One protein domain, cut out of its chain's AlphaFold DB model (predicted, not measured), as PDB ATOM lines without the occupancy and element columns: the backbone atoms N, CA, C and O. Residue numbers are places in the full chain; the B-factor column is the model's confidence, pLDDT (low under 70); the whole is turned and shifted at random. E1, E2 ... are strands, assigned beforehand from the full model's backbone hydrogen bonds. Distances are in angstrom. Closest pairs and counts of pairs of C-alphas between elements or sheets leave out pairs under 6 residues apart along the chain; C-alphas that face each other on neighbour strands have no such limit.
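Overview. This is residues 35 to 133 of the 138 residues of an uncharacterized protein of Phycisphaerae bacterium SG8_4 (UniProt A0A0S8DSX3). Two twisted sheets of six strands each lie face to face as a sandwich, their strands running nearly along the same line. One layer is a run of neighbouring strands E5 to E9 with E2 added at its edge; the other is made of E1, E3 and E4 on one side and E10, E11 and E12 on the other, and the chain passes four times between the layers. The printed part has 99 residues, with no named helix and twelve named strands, E1 to E12 in order along the chain, and its class is all strand. The sheet E1, E3, E4, E10, E11, E12 is mixed, and the sheet E2, E5, E6, E7, E8, E9 is all antiparallel. The whole is compact, with a radius of gyration of the C-alphas of 12.1 A, and spans 33 by 25 by 23 A.

Along the chain. E1 is residues 40 to 43, 9.6 A long, and its C-alpha 40 is at (251.777, 555.651, 460.039). E2, residues 49 to 55, measures 20.1 A from first to last C-alpha. E3 is residues 59 to 62, 9.8 A, and E4 is residues 68 to 70, 6.7 A. E5, residues 73 to 79, measures 19.9 A and starts with C-alpha 73 at (256.112, 543.311, 464.038). E6 is residues 84 to 89, 16.5 A; E7 is residues 93 to 97, 13.4 A; E8 is residues 100 to 103, 10.0 A; E9 is residues 106 to 108, 6.8 A. E10 is residues 116 to 119, 10.0 A, and E11 is residues 125 to 127, 6.8 A. E12, residues 130 to 132, measures 6.3 A and ends with C-alpha 132 at (251.997, 551.682, 482.000).

Arrangement. The two sheets form a sandwich, two sheets face to face, with 26 pairs of C-alphas within 10 A; the facing parts are 10.3 A centre to centre and the strands of the one stand at 12 degrees to those of the other. In the mixed sheet, edge strand E1 is parallel to E3 at 20 degrees, with N 41 and O 59 at 2.8 A. E3 and E4 are an antiparallel hairpin, with N 60 and O 69 at 2.7 A. E4 is parallel to E10 at 26 degrees, with N 117 and O 68 at 2.8 A. E10, E11 and E12 form a meander, each strand the antiparallel neighbour of the one before; N 118 and O 126 are 2.8 A apart, and N 127 and O 130 are 2.8 A apart. In the other sheet, edge strand E2 is antiparallel to E5 at 166 degrees, with N 52 and O 76 at 2.8 A. E5 to E9 form a second meander: N 77 and O 86 are at 2.8 A, N 87 and O 94 at 2.8 A, N 95 and O 102 at 2.9 A, and N 103 and O 106 at 2.8 A. Between the sheets, E1 and E2 are near each other, with 6 pairs of C-alphas within 10 A. The closest C-alphas of edge strands E9 and E12 are those of Phe 108 and His 132, 7.8 A apart. E8 and E11 are only just apart, with their closest C-alphas at 8.2 A.

Size, cuts and confidence. The two C-alphas farthest apart are those of Asp 46 and Glu 133, at 32.8 A. The printed part, residues 35 to 133, has no cut. No link is long; the link from E9 to E10, 7 residues, is short but not tight, and the others are tight. The sheet with E2 is strongly twisted, its C-alphas up to 5.1 A off the best plane, and the sheet with E1 is only just so, at 4.3 A. The mean pLDDT of the printed part is 80.3; residues 35 to 48 and 56 to 65 are under 70.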
ATOM      1  N   TYR A  35     246.108 556.087 453.579       47.03
ATOM      2  CA  TYR A  35     247.133 557.059 453.197       47.03
ATOM      3  C   TYR A  35     248.415 556.823 453.990       47.03
ATOM      4  O   TYR A  35     248.491 557.045 455.198       47.03
ATOM      5  N   ARG A  36     249.464 556.408 453.278       44.62
ATOM      6  CA  ARG A  36     250.818 556.287 453.817       44.62
ATOM      7  C   ARG A  36     251.489 557.663 453.827       44.62
ATOM      8  O   ARG A  36     252.210 558.010 452.896       44.62
ATOM      9  N   LYS A  37     251.310 558.442 454.896       39.84
ATOM     10  CA  LYS A  37     252.277 559.495 455.249       39.84
ATOM     11  C   LYS A  37     253.271 558.878 456.224       39.84
ATOM     12  O   LYS A  37     252.921 558.637 457.370       39.84
ATOM     13  N   SER A  38     254.474 558.557 455.738       43.75
ATOM     14  CA  SER A  38     255.644 558.196 456.563       43.75
ATOM     15  C   SER A  38     255.345 557.241 457.741       43.75
ATOM     16  O   SER A  38     255.144 557.687 458.863       43.75
ATOM     17  N   LYS A  39     255.339 555.921 457.493       50.88
ATOM     18  CA  LYS A  39     255.273 554.844 458.517       50.88
ATOM     19  C   LYS A  39     254.087 554.884 459.516       50.88
ATOM     20  O   LYS A  39     254.138 554.226 460.546       50.88
ATOM     21  N   ARG A  40     253.014 555.629 459.237       52.25
ATOM     22  CA  ARG A  40     251.777 555.651 460.039       52.25
ATOM     23  C   ARG A  40     250.620 555.095 459.201       52.25
ATOM     24  O   ARG A  40     250.386 555.590 458.099       52.25
ATOM     25  N   TRP A  41     249.915 554.087 459.714       52.25
ATOM     26  CA  TRP A  41     248.754 553.459 459.078       52.25
ATOM     27  C   TRP A  41     247.462 553.937 459.750       52.25
ATOM     28  O   TRP A  41     247.066 553.470 460.810       52.25
ATOM     29  N   ILE A  42     246.768 554.890 459.138       54.75
ATOM     30  CA  ILE A  42     245.483 555.367 459.667       54.75
ATOM     31  C   ILE A  42     244.381 554.484 459.071       54.75
ATOM     32  O   ILE A  42     244.187 554.493 457.854       54.75
ATOM     33  N   PHE A  43     243.703 553.692 459.907       55.81
ATOM     34  CA  PHE A  43     242.607 552.822 459.482       55.81
ATOM     35  C   PHE A  43     241.282 553.567 459.649       55.81
ATOM     36  O   PHE A  43     240.875 553.898 460.762       55.81
ATOM     37  N   ARG A  44     240.627 553.852 458.522       45.09
ATOM     38  CA  ARG A  44     239.320 554.518 458.474       45.09
ATOM     39  C   ARG A  44     238.202 553.574 458.936       45.09
ATOM     40  O   ARG A  44     238.275 552.367 458.706       45.09
ATOM     41  N   SER A  45     237.169 554.128 459.573       47.47
ATOM     42  CA  SER A  45     235.990 553.417 460.115       47.47
ATOM     43  C   SER A  45     235.003 552.876 459.074       47.47
ATOM     44  O   SER A  45     233.987 552.265 459.430       47.47
ATOM     45  N   ASP A  46     235.248 553.135 457.792       50.50
ATOM     46  CA  ASP A  46     234.269 552.986 456.716       50.50
ATOM     47  C   ASP A  46     234.117 551.547 456.197       50.50
ATOM     48  O   ASP A  46     233.245 551.288 455.369       50.50
ATOM     49  N   LEU A  47     234.890 550.585 456.716       57.03
ATOM     50  CA  LEU A  47     234.853 549.180 456.296       57.03
ATOM     51  C   LEU A  47     234.523 548.228 457.467       57.03
ATOM     52  O   LEU A  47     235.012 548.430 458.579       57.03
ATOM     53  N   PRO A  48     233.715 547.168 457.243       65.44
ATOM     54  CA  PRO A  48     233.203 546.289 458.307       65.44
ATOM     55  C   PRO A  48     234.294 545.464 459.007       65.44
ATOM     56  O   PRO A  48     234.133 545.072 460.161       65.44
ATOM     57  N   GLY A  49     235.415 545.224 458.330       74.44
ATOM     58  CA  GLY A  49     236.609 544.626 458.910       74.44
ATOM     59  C   GLY A  49     237.782 544.667 457.935       74.44
ATOM     60  O   GLY A  49     237.590 544.766 456.720       74.44
ATOM     61  N   ARG A  50     239.010 544.624 458.456       78.25
ATOM     62  CA  ARG A  50     240.237 544.672 457.644       78.25
ATOM     63  C   ARG A  50     241.387 543.967 458.352       78.25
ATOM     64  O   ARG A  50     241.549 544.109 459.556       78.25
ATOM     65  N   SER A  51     242.205 543.239 457.594       81.75
ATOM     66  CA  SER A  51     243.485 542.699 458.071       81.75
ATOM     67  C   SER A  51     244.639 543.638 457.722       81.75
ATOM     68  O   SER A  51     244.607 544.305 456.689       81.75
ATOM     69  N   PHE A  52     245.680 543.658 458.549       79.75
ATOM     70  CA  PHE A  52     246.895 544.436 458.320       79.75
ATOM     71  C   PHE A  52     248.153 543.697 458.779       79.75
ATOM     72  O   PHE A  52     248.100 542.716 459.523       79.75
ATOM     73  N   LYS A  53     249.307 544.181 458.316       80.62
ATOM     74  CA  LYS A  53     250.630 543.777 458.797       80.62
ATOM     75  C   LYS A  53     251.308 544.996 459.410       80.62
ATOM     76  O   LYS A  53     251.203 546.076 458.840       80.62
ATOM     77  N   SER A  54     251.960 544.806 460.553       78.25
ATOM     78  CA  SER A  54     252.818 545.812 461.181       78.25
ATOM     79  C   SER A  54     254.275 545.406 461.000       78.25
ATOM     80  O   SER A  54     254.632 544.261 461.281       78.25
ATOM     81  N   GLU A  55     255.120 546.349 460.599       77.69
ATOM     82  CA  GLU A  55     256.583 546.230 460.597       77.69
ATOM     83  C   GLU A  55     257.217 546.782 461.892       77.69
ATOM     84  O   GLU A  55     258.416 547.050 461.957       77.69
ATOM     85  N   GLY A  56     256.415 546.977 462.946       62.94
ATOM     86  CA  GLY A  56     256.876 547.266 464.310       62.94
ATOM     87  C   GLY A  56     256.896 548.729 464.739       62.94
ATOM     88  O   GLY A  56     257.032 549.011 465.923       62.94
ATOM     89  N   ASN A  57     256.730 549.658 463.801       61.00
ATOM     90  CA  ASN A  57     256.518 551.083 464.095       61.00
ATOM     91  C   ASN A  57     255.202 551.603 463.514       61.00
ATOM     92  O   ASN A  57     254.944 552.808 463.524       61.00
ATOM     93  N   ASP A  58     254.395 550.694 462.976       65.81
ATOM     94  CA  ASP A  58     253.162 551.039 462.307       65.81
ATOM     95  C   ASP A  58     252.130 551.438 463.360       65.81
ATOM     96  O   ASP A  58     251.692 550.649 464.196       65.81
ATOM     97  N   MET A  59     251.792 552.723 463.339       66.88
ATOM     98  CA  MET A  59     250.748 553.292 464.179       66.88
ATOM     99  C   MET A  59     249.404 553.021 463.519       66.88
ATOM    100  O   MET A  59     249.202 553.487 462.405       66.88
ATOM    101  N   VAL A  60     248.529 552.307 464.217       68.88
ATOM    102  CA  VAL A  60     247.133 552.011 463.906       68.88
ATOM    103  C   VAL A  60     246.268 552.976 464.712       68.88
ATOM    104  O   VAL A  60     246.161 552.870 465.933       68.88
ATOM    105  N   ALA A  61     245.653 553.938 464.035       63.94
ATOM    106  CA  ALA A  61     244.576 554.726 464.626       63.94
ATOM    107  C   ALA A  61     243.240 554.081 464.248       63.94
ATOM    108  O   ALA A  61     243.046 553.745 463.079       63.94
ATOM    109  N   THR A  62     242.346 553.912 465.222       60.16
ATOM    110  CA  THR A  62     240.941 553.575 464.956       60.16
ATOM    111  C   THR A  62     240.110 554.827 465.209       60.16
ATOM    112  O   THR A  62     240.248 555.458 466.255       60.16
ATOM    113  N   GLU A  63     239.266 555.216 464.251       52.38
ATOM    114  CA  GLU A  63     238.447 556.440 464.339       52.38
ATOM    115  C   GLU A  63     237.439 556.427 465.510       52.38
ATOM    116  O   GLU A  63     236.857 557.458 465.825       52.38
ATOM    117  N   PHE A  64     237.240 555.285 466.173       55.06
ATOM    118  CA  PHE A  64     236.236 555.112 467.229       55.06
ATOM    119  C   PHE A  64     236.765 555.368 468.645       55.06
ATOM    120  O   PHE A  64     235.989 555.672 469.549       55.06
ATOM    121  N   HIS A  65     238.083 555.280 468.847       61.72
ATOM    122  CA  HIS A  65     238.681 555.370 470.182       61.72
ATOM    123  C   HIS A  65     239.432 556.670 470.430       61.72
ATOM    124  O   HIS A  65     239.707 556.987 471.583       61.72
ATOM    125  N   ASP A  66     239.779 557.406 469.369       76.12
ATOM    126  CA  ASP A  66     240.710 558.540 469.405       76.12
ATOM    127  C   ASP A  66     242.058 558.228 470.102       76.12
ATOM    128  O   ASP A  66     242.813 559.134 470.438       76.12
ATOM    129  N   VAL A  67     242.381 556.945 470.292       83.44
ATOM    130  CA  VAL A  67     243.654 556.428 470.806       83.44
ATOM    131  C   VAL A  67     244.427 555.841 469.633       83.44
ATOM    132  O   VAL A  67     243.864 555.135 468.787       83.44
ATOM    133  N   THR A  68     245.725 556.123 469.567       85.06
ATOM    134  CA  THR A  68     246.598 555.566 468.531       85.06
ATOM    135  C   THR A  68     247.464 554.450 469.093       85.06
ATOM    136  O   THR A  68     248.326 554.705 469.931       85.06
ATOM    137  N   TYR A  69     247.296 553.236 468.573       86.19
ATOM    138  CA  TYR A  69     248.065 552.063 468.978       86.19
ATOM    139  C   TYR A  69     249.246 551.833 468.036       86.19
ATOM    140  O   TYR A  69     249.088 551.843 466.821       86.19
ATOM    141  N   ALA A  70     250.439 551.599 468.563       87.25
ATOM    142  CA  ALA A  70     251.591 551.139 467.798       87.25
ATOM    143  C   ALA A  70     251.903 549.697 468.196       87.25
ATOM    144  O   ALA A  70     252.221 549.431 469.356       87.25
ATOM    145  N   PHE A  71     251.809 548.783 467.231       87.25
ATOM    146  CA  PHE A  71     252.067 547.361 467.447       87.25
ATOM    147  C   PHE A  71     253.480 546.983 466.998       87.25
ATOM    148  O   PHE A  71     253.981 547.557 466.024       87.25
ATOM    149  N   PRO A  72     254.095 545.964 467.623       89.00
ATOM    150  CA  PRO A  72     255.359 545.412 467.154       89.00
ATOM    151  C   PRO A  72     255.168 544.679 465.816       89.00
ATOM    152  O   PRO A  72     254.109 544.749 465.194       89.00
ATOM    153  N   GLN A  73     256.209 544.012 465.316       88.94
ATOM    154  CA  GLN A  73     256.112 543.311 464.038       88.94
ATOM    155  C   GLN A  73     255.129 542.132 464.127       88.94
ATOM    156  O   GLN A  73     255.219 541.302 465.038       88.94
ATOM    157  N   GLY A  74     254.198 542.037 463.176       89.06
ATOM    158  CA  GLY A  74     253.182 540.985 463.178       89.06
ATOM    159  C   GLY A  74     251.989 541.269 462.276       89.06
ATOM    160  O   GLY A  74     252.077 542.016 461.301       89.06
ATOM    161  N   LYS A  75     250.863 540.630 462.586       90.12
ATOM    162  CA  LYS A  75     249.612 540.753 461.830       90.12
ATOM    163  C   LYS A  75     248.490 541.157 462.763       90.12
ATOM    164  O   LYS A  75     248.444 540.680 463.890       90.12
ATOM    165  N   GLY A  76     247.563 541.966 462.278       87.88
ATOM    166  CA  GLY A  76     246.360 542.283 463.028       87.88
ATOM    167  C   GLY A  76     245.123 542.350 462.156       87.88
ATOM    168  O   GLY A  76     245.188 542.257 460.927       87.88
ATOM    169  N   SER A  77     243.991 542.496 462.818       87.00
ATOM    170  CA  SER A  77     242.679 542.616 462.210       87.00
ATOM    171  C   SER A  77     241.806 543.553 463.018       87.00
ATOM    172  O   SER A  77     241.865 543.560 464.241       87.00
ATOM    173  N   PHE A  78     240.973 544.313 462.324       85.06
ATOM    174  CA  PHE A  78     239.886 545.080 462.908       85.06
ATOM    175  C   PHE A  78     238.546 544.452 462.511       85.06
ATOM    176  O   PHE A  78     238.368 544.086 461.344       85.06
ATOM    177  N   SER A  79     237.616 544.367 463.459       84.81
ATOM    178  CA  SER A  79     236.216 543.996 463.251       84.81
ATOM    179  C   SER A  79     235.306 545.065 463.840       84.81
ATOM    180  O   SER A  79     235.258 545.244 465.055       84.81
ATOM    181  N   LYS A  80     234.513 545.721 462.989       81.50
ATOM    182  CA  LYS A  80     233.510 546.694 463.433       81.50
ATOM    183  C   LYS A  80     232.390 546.038 464.242       81.50
ATOM    184  O   LYS A  80     231.881 546.640 465.176       81.50
ATOM    185  N   ASN A  81     232.018 544.804 463.897       85.12
ATOM    186  CA  ASN A  81     230.918 544.088 464.556       85.12
ATOM    187  C   ASN A  81     231.221 543.748 466.020       85.12
ATOM    188  O   ASN A  81     230.295 543.620 466.813       85.12
ATOM    189  N   PHE A  82     232.502 543.585 466.355       84.69
ATOM    190  CA  PHE A  82     232.960 543.289 467.714       84.69
ATOM    191  C   PHE A  82     233.608 544.497 468.396       84.69
ATOM    192  O   PHE A  82     234.037 544.372 469.536       84.69
ATOM    193  N   ASP A  83     233.696 545.635 467.695       84.94
ATOM    194  CA  ASP A  83     234.506 546.789 468.098       84.94
ATOM    195  C   ASP A  83     235.910 546.370 468.572       84.94
ATOM    196  O   ASP A  83     236.412 546.798 469.612       84.94
ATOM    197  N   GLU A  84     236.512 545.445 467.816       87.81
ATOM    198  CA  GLU A  84     237.719 544.737 468.224       87.81
ATOM    199  C   GLU A  84     238.863 544.979 467.244       87.81
ATOM    200  O   GLU A  84     238.732 544.788 466.031       87.81
ATOM    201  N   LEU A  85     240.024 545.318 467.796       87.62
ATOM    202  CA  LEU A  85     241.306 545.297 467.114       87.62
ATOM    203  C   LEU A  85     242.181 544.203 467.728       87.62
ATOM    204  O   LEU A  85     242.663 544.329 468.849       87.62
ATOM    205  N   SER A  86     242.417 543.137 466.978       90.75
ATOM    206  CA  SER A  86     243.238 541.998 467.386       90.75
ATOM    207  C   SER A  86     244.596 542.032 466.690       90.75
ATOM    208  O   SER A  86     244.714 542.422 465.527       90.75
ATOM    209  N   PHE A  87     245.648 541.627 467.396       91.38
ATOM    210  CA  PHE A  87     247.013 541.616 466.885       91.38
ATOM    211  C   PHE A  87     247.799 540.407 467.400       91.38
ATOM    212  O   PHE A  87     247.741 540.055 468.577       91.38
ATOM    213  N   GLN A  88     248.585 539.799 466.518       93.94
ATOM    214  CA  GLN A  88     249.464 538.674 466.801       93.94
ATOM    215  C   GLN A  88     250.869 538.962 466.258       93.94
ATOM    216  O   GLN A  88     251.107 538.985 465.045       93.94
ATOM    217  N   GLY A  89     251.808 539.150 467.181       89.94
ATOM    218  CA  GLY A  89     253.243 539.170 466.930       89.94
ATOM    219  C   GLY A  89     253.897 537.831 467.280       89.94
ATOM    220  O   GLY A  89     253.226 536.836 467.566       89.94
ATOM    221  N   ARG A  90     255.236 537.809 467.277       90.25
ATOM    222  CA  ARG A  90     256.025 536.598 467.571       90.25
ATOM    223  C   ARG A  90     255.888 536.121 469.022       90.25
ATOM    224  O   ARG A  90     255.829 534.920 469.251       90.25
ATOM    225  N   GLN A  91     255.886 537.049 469.979       91.94
ATOM    226  CA  GLN A  91     255.854 536.780 471.429       91.94
ATOM    227  C   GLN A  91     254.744 537.556 472.148       91.94
ATOM    228  O   GLN A  91     254.650 537.538 473.371       91.94
ATOM    229  N   VAL A  92     253.901 538.247 471.382       92.94
ATOM    230  CA  VAL A  92     252.868 539.112 471.928       92.94
ATOM    231  C   VAL A  92     251.558 538.899 471.191       92.94
ATOM    232  O   VAL A  92     251.526 538.830 469.959       92.94
ATOM    233  N   LYS A  93     250.478 538.805 471.954       94.94
ATOM    234  CA  LYS A  93     249.105 538.819 471.468       94.94
ATOM    235  C   LYS A  93     248.390 539.987 472.120       94.94
ATOM    236  O   LYS A  93     248.427 540.115 473.339       94.94
ATOM    237  N   CYS A  94     247.756 540.825 471.309       92.19
ATOM    238  CA  CYS A  94     247.009 541.977 471.789       92.19
ATOM    239  C   CYS A  94     245.563 541.908 471.307       92.19
ATOM    240  O   CYS A  94     245.301 541.455 470.190       92.19
ATOM    241  N   SER A  95     244.644 542.414 472.114       92.44
ATOM    242  CA  SER A  95     243.278 542.713 471.699       92.44
ATOM    243  C   SER A  95     242.855 544.031 472.322       92.44
ATOM    244  O   SER A  95     243.114 544.266 473.498       92.44
ATOM    245  N   VAL A  96     242.209 544.880 471.541       90.94
ATOM    246  CA  VAL A  96     241.555 546.092 472.021       90.94
ATOM    247  C   VAL A  96     240.075 545.920 471.759       90.94
ATOM    248  O   VAL A  96     239.705 545.715 470.607       90.94
ATOM    249  N   VAL A  97     239.259 545.981 472.805       88.31
ATOM    250  CA  VAL A  97     237.794 545.979 472.701       88.31
ATOM    251  C   VAL A  97     237.303 547.252 473.366       88.31
ATOM    252  O   VAL A  97     237.554 547.472 474.555       88.31
ATOM    253  N   GLY A  98     236.662 548.135 472.603       81.81
ATOM    254  CA  GLY A  98     236.427 549.489 473.086       81.81
ATOM    255  C   GLY A  98     237.758 550.174 473.454       81.81
ATOM    256  O   GLY A  98     238.711 550.231 472.677       81.81
ATOM    257  N   ARG A  99     237.870 550.648 474.701       78.50
ATOM    258  CA  ARG A  99     239.100 551.267 475.243       78.50
ATOM    259  C   ARG A  99     239.900 550.364 476.188       78.50
ATOM    260  O   ARG A  99     240.793 550.852 476.873       78.50
ATOM    261  N   GLU A 100     239.583 549.075 476.253       87.94
ATOM    262  CA  GLU A 100     240.334 548.111 477.059       87.94
ATOM    263  C   GLU A 100     241.366 547.403 476.181       87.94
ATOM    264  O   GLU A 100     241.011 546.724 475.217       87.94
ATOM    265  N   LEU A 101     242.648 547.555 476.520       91.81
ATOM    266  CA  LEU A 101     243.739 546.821 475.888       91.81
ATOM    267  C   LEU A 101     244.036 545.577 476.722       91.81
ATOM    268  O   LEU A 101     244.247 545.661 477.924       91.81
ATOM    269  N   SER A 102     244.131 544.425 476.076       94.56
ATOM    270  CA  SER A 102     244.713 543.218 476.656       94.56
ATOM    271  C   SER A 102     245.998 542.873 475.917       94.56
ATOM    272  O   SER A 102     245.990 542.797 474.688       94.56
ATOM    273  N   VAL A 103     247.087 542.632 476.645       94.88
ATOM    274  CA  VAL A 103     248.376 542.171 476.108       94.88
ATOM    275  C   VAL A 103     248.771 540.897 476.839       94.88
ATOM    276  O   VAL A 103     248.912 540.895 478.054       94.88
ATOM    277  N   ASN A 104     248.919 539.790 476.108       94.75
ATOM    278  CA  ASN A 104     249.258 538.470 476.658       94.75
ATOM    279  C   ASN A 104     248.353 538.004 477.821       94.75
ATOM    280  O   ASN A 104     248.771 537.203 478.650       94.75
ATOM    281  N   GLY A 105     247.102 538.471 477.857       91.38
ATOM    282  CA  GLY A 105     246.133 538.166 478.916       91.38
ATOM    283  C   GLY A 105     246.071 539.207 480.037       91.38
ATOM    284  O   GLY A 105     245.068 539.257 480.738       91.38
ATOM    285  N   SER A 106     247.072 540.082 480.157       93.94
ATOM    286  CA  SER A 106     247.068 541.196 481.107       93.94
ATOM    287  C   SER A 106     246.269 542.375 480.561       93.94
ATOM    288  O   SER A 106     246.414 542.737 479.390       93.94
ATOM    289  N   LYS A 107     245.429 542.979 481.402       93.44
ATOM    290  CA  LYS A 107     244.549 544.089 481.020       93.44
ATOM    291  C   LYS A 107     245.180 545.440 481.332       93.44
ATOM    292  O   LYS A 107     245.807 545.606 482.367       93.44
ATOM    293  N   PHE A 108     244.941 546.416 480.468       92.06
ATOM    294  CA  PHE A 108     245.371 547.800 480.599       92.06
ATOM    295  C   PHE A 108     244.184 548.710 480.273       92.06
ATOM    296  O   PHE A 108     243.482 548.512 479.276       92.06
ATOM    297  N   THR A 109     243.954 549.711 481.119       89.25
ATOM    298  CA  THR A 109     242.863 550.684 480.974       89.25
ATOM    299  C   THR A 109     243.365 552.095 481.293       89.25
ATOM    300  O   THR A 109     244.548 552.294 481.580       89.25
ATOM    301  N   GLY A 110     242.468 553.084 481.232       83.38
ATOM    302  CA  GLY A 110     242.789 554.476 481.560       83.38
ATOM    303  C   GLY A 110     243.350 555.288 480.394       83.38
ATOM    304  O   GLY A 110     243.947 556.327 480.629       83.38
ATOM    305  N   PHE A 111     243.166 554.834 479.150       87.75
ATOM    306  CA  PHE A 111     243.583 555.596 477.972       87.75
ATOM    307  C   PHE A 111     242.606 556.734 477.670       87.75
ATOM    308  O   PHE A 111     241.388 556.530 477.568       87.75
ATOM    309  N   GLU A 112     243.155 557.925 477.478       86.38
ATOM    310  CA  GLU A 112     242.433 559.135 477.129       86.38
ATOM    311  C   GLU A 112     242.442 559.400 475.621       86.38
ATOM    312  O   GLU A 112     243.263 558.906 474.845       86.38
ATOM    313  N   LYS A 113     241.492 560.227 475.184       84.50
ATOM    314  CA  LYS A 113     241.434 560.701 473.803       84.50
ATOM    315  C   LYS A 113     242.722 561.459 473.461       84.50
ATOM    316  O   LYS A 113     243.047 562.452 474.100       84.50
ATOM    317  N   GLY A 114     243.384 561.044 472.386       83.44
ATOM    318  CA  GLY A 114     244.651 561.603 471.919       83.44
ATOM    319  C   GLY A 114     245.879 560.806 472.356       83.44
ATOM    320  O   GLY A 114     246.962 561.060 471.823       83.44
ATOM    321  N   ASP A 115     245.721 559.823 473.248       88.19
ATOM    322  CA  ASP A 115     246.840 559.025 473.729       88.19
ATOM    323  C   ASP A 115     247.515 558.229 472.617       88.19
ATOM    324  O   ASP A 115     246.890 557.662 471.708       88.19
ATOM    325  N   ARG A 116     248.840 558.139 472.739       88.25
ATOM    326  CA  ARG A 116     249.667 557.237 471.953       88.25
ATOM    327  C   ARG A 116     250.065 556.046 472.809       88.25
ATOM    328  O   ARG A 116     250.944 556.155 473.660       88.25
ATOM    329  N   VAL A 117     249.478 554.896 472.509       90.50
ATOM    330  CA  VAL A 117     249.773 553.628 473.173       90.50
ATOM    331  C   VAL A 117     250.752 552.832 472.316       90.50
ATOM    332  O   VAL A 117     250.458 552.490 471.175       90.50
ATOM    333  N   ARG A 118     251.941 552.528 472.833       91.44
ATOM    334  CA  ARG A 118     252.953 551.702 472.162       91.44
ATOM    335  C   ARG A 118     253.095 550.374 472.888       91.44
ATOM    336  O   ARG A 118     253.381 550.356 474.079       91.44
ATOM    337  N   ILE A 119     252.962 549.282 472.144       91.62
ATOM    338  CA  ILE A 119     253.137 547.918 472.643       91.62
ATOM    339  C   ILE A 119     254.457 547.379 472.099       91.62
ATOM    340  O   ILE A 119     254.736 547.471 470.901       91.62
ATOM    341  N   THR A 120     255.297 546.840 472.972       92.19
ATOM    342  CA  THR A 120     256.578 546.239 472.585       92.19
ATOM    343  C   THR A 120     256.451 544.738 472.333       92.19
ATOM    344  O   THR A 120     255.468 544.093 472.697       92.19
ATOM    345  N   SER A 121     257.464 544.154 471.688       91.00
ATOM    346  CA  SER A 121     257.492 542.718 471.375       91.00
ATOM    347  C   SER A 121     257.504 541.812 472.614       91.00
ATOM    348  O   SER A 121     257.063 540.672 472.511       91.00
ATOM    349  N   ASP A 122     258.002 542.308 473.749       91.75
ATOM    350  CA  ASP A 122     258.011 541.647 475.063       91.75
ATOM    351  C   ASP A 122     256.734 541.909 475.883       91.75
ATOM    352  O   ASP A 122     256.597 541.385 476.983       91.75
ATOM    353  N   GLY A 123     255.775 542.669 475.342       91.75
ATOM    354  CA  GLY A 123     254.460 542.873 475.949       91.75
ATOM    355  C   GLY A 123     254.350 544.057 476.912       91.75
ATOM    356  O   GLY A 123     253.299 544.216 477.527       91.75
ATOM    357  N   LYS A 124     255.375 544.912 477.022       94.25
ATOM    358  CA  LYS A 124     255.264 546.176 477.766       94.25
ATOM    359  C   LYS A 124     254.365 547.157 477.022       94.25
ATOM    360  O   LYS A 124     254.355 547.215 475.786       94.25
ATOM    361  N   VAL A 125     253.652 547.969 477.792       93.62
ATOM    362  CA  VAL A 125     252.749 549.003 477.290       93.62
ATOM    363  C   VAL A 125     253.284 550.361 477.707       93.62
ATOM    364  O   VAL A 125     253.665 550.562 478.852       93.62
ATOM    365  N   PHE A 126     253.327 551.297 476.765       92.81
ATOM    366  CA  PHE A 126     253.707 552.679 477.021       92.81
ATOM    367  C   PHE A 126     252.586 553.604 476.577       92.81
ATOM    368  O   PHE A 126     252.147 553.508 475.431       92.81
ATOM    369  N   VAL A 127     252.170 554.524 477.438       91.88
ATOM    370  CA  VAL A 127     251.212 555.585 477.120       91.88
ATOM    371  C   VAL A 127     251.978 556.896 477.090       91.88
ATOM    372  O   VAL A 127     252.604 557.270 478.076       91.88
ATOM    373  N   ASN A 128     251.988 557.575 475.942       90.62
ATOM    374  CA  ASN A 128     252.728 558.829 475.750       90.62
ATOM    375  C   ASN A 128     254.201 558.722 476.203       90.62
ATOM    376  O   ASN A 128     254.744 559.620 476.837       90.62
ATOM    377  N   ASP A 129     254.826 557.587 475.866       89.38
ATOM    378  CA  ASP A 129     256.212 557.218 476.188       89.38
ATOM    379  C   ASP A 129     256.515 556.925 477.674       89.38
ATOM    380  O   ASP A 129     257.669 556.676 478.022       89.38
ATOM    381  N   ILE A 130     255.491 556.832 478.528       92.06
ATOM    382  CA  ILE A 130     255.592 556.395 479.930       92.06
ATOM    383  C   ILE A 130     255.133 554.937 480.038       92.06
ATOM    384  O   ILE A 130     254.084 554.592 479.500       92.06
ATOM    385  N   GLU A 131     255.917 554.072 480.691       94.56
ATOM    386  CA  GLU A 131     255.537 552.667 480.918       94.56
ATOM    387  C   GLU A 131     254.281 552.602 481.798       94.56
ATOM    388  O   GLU A 131     254.200 553.270 482.829       94.56
ATOM    389  N   HIS A 132     253.291 551.833 481.350       93.00
ATOM    390  CA  HIS A 132     251.997 551.682 482.000       93.00
ATOM    391  C   HIS A 132     251.850 550.243 482.464       93.00
ATOM    392  O   HIS A 132     251.985 549.318 481.663       93.00
ATOM    393  N   GLU A 133     251.596 550.066 483.752       92.94
ATOM    394  CA  GLU A 133     251.463 548.750 484.368       92.94
ATOM    395  C   GLU A 133     250.074 548.153 484.089       92.94
ATOM    396  O   GLU A 133     249.093 548.894 483.927       92.94
TER     397      GLU A 133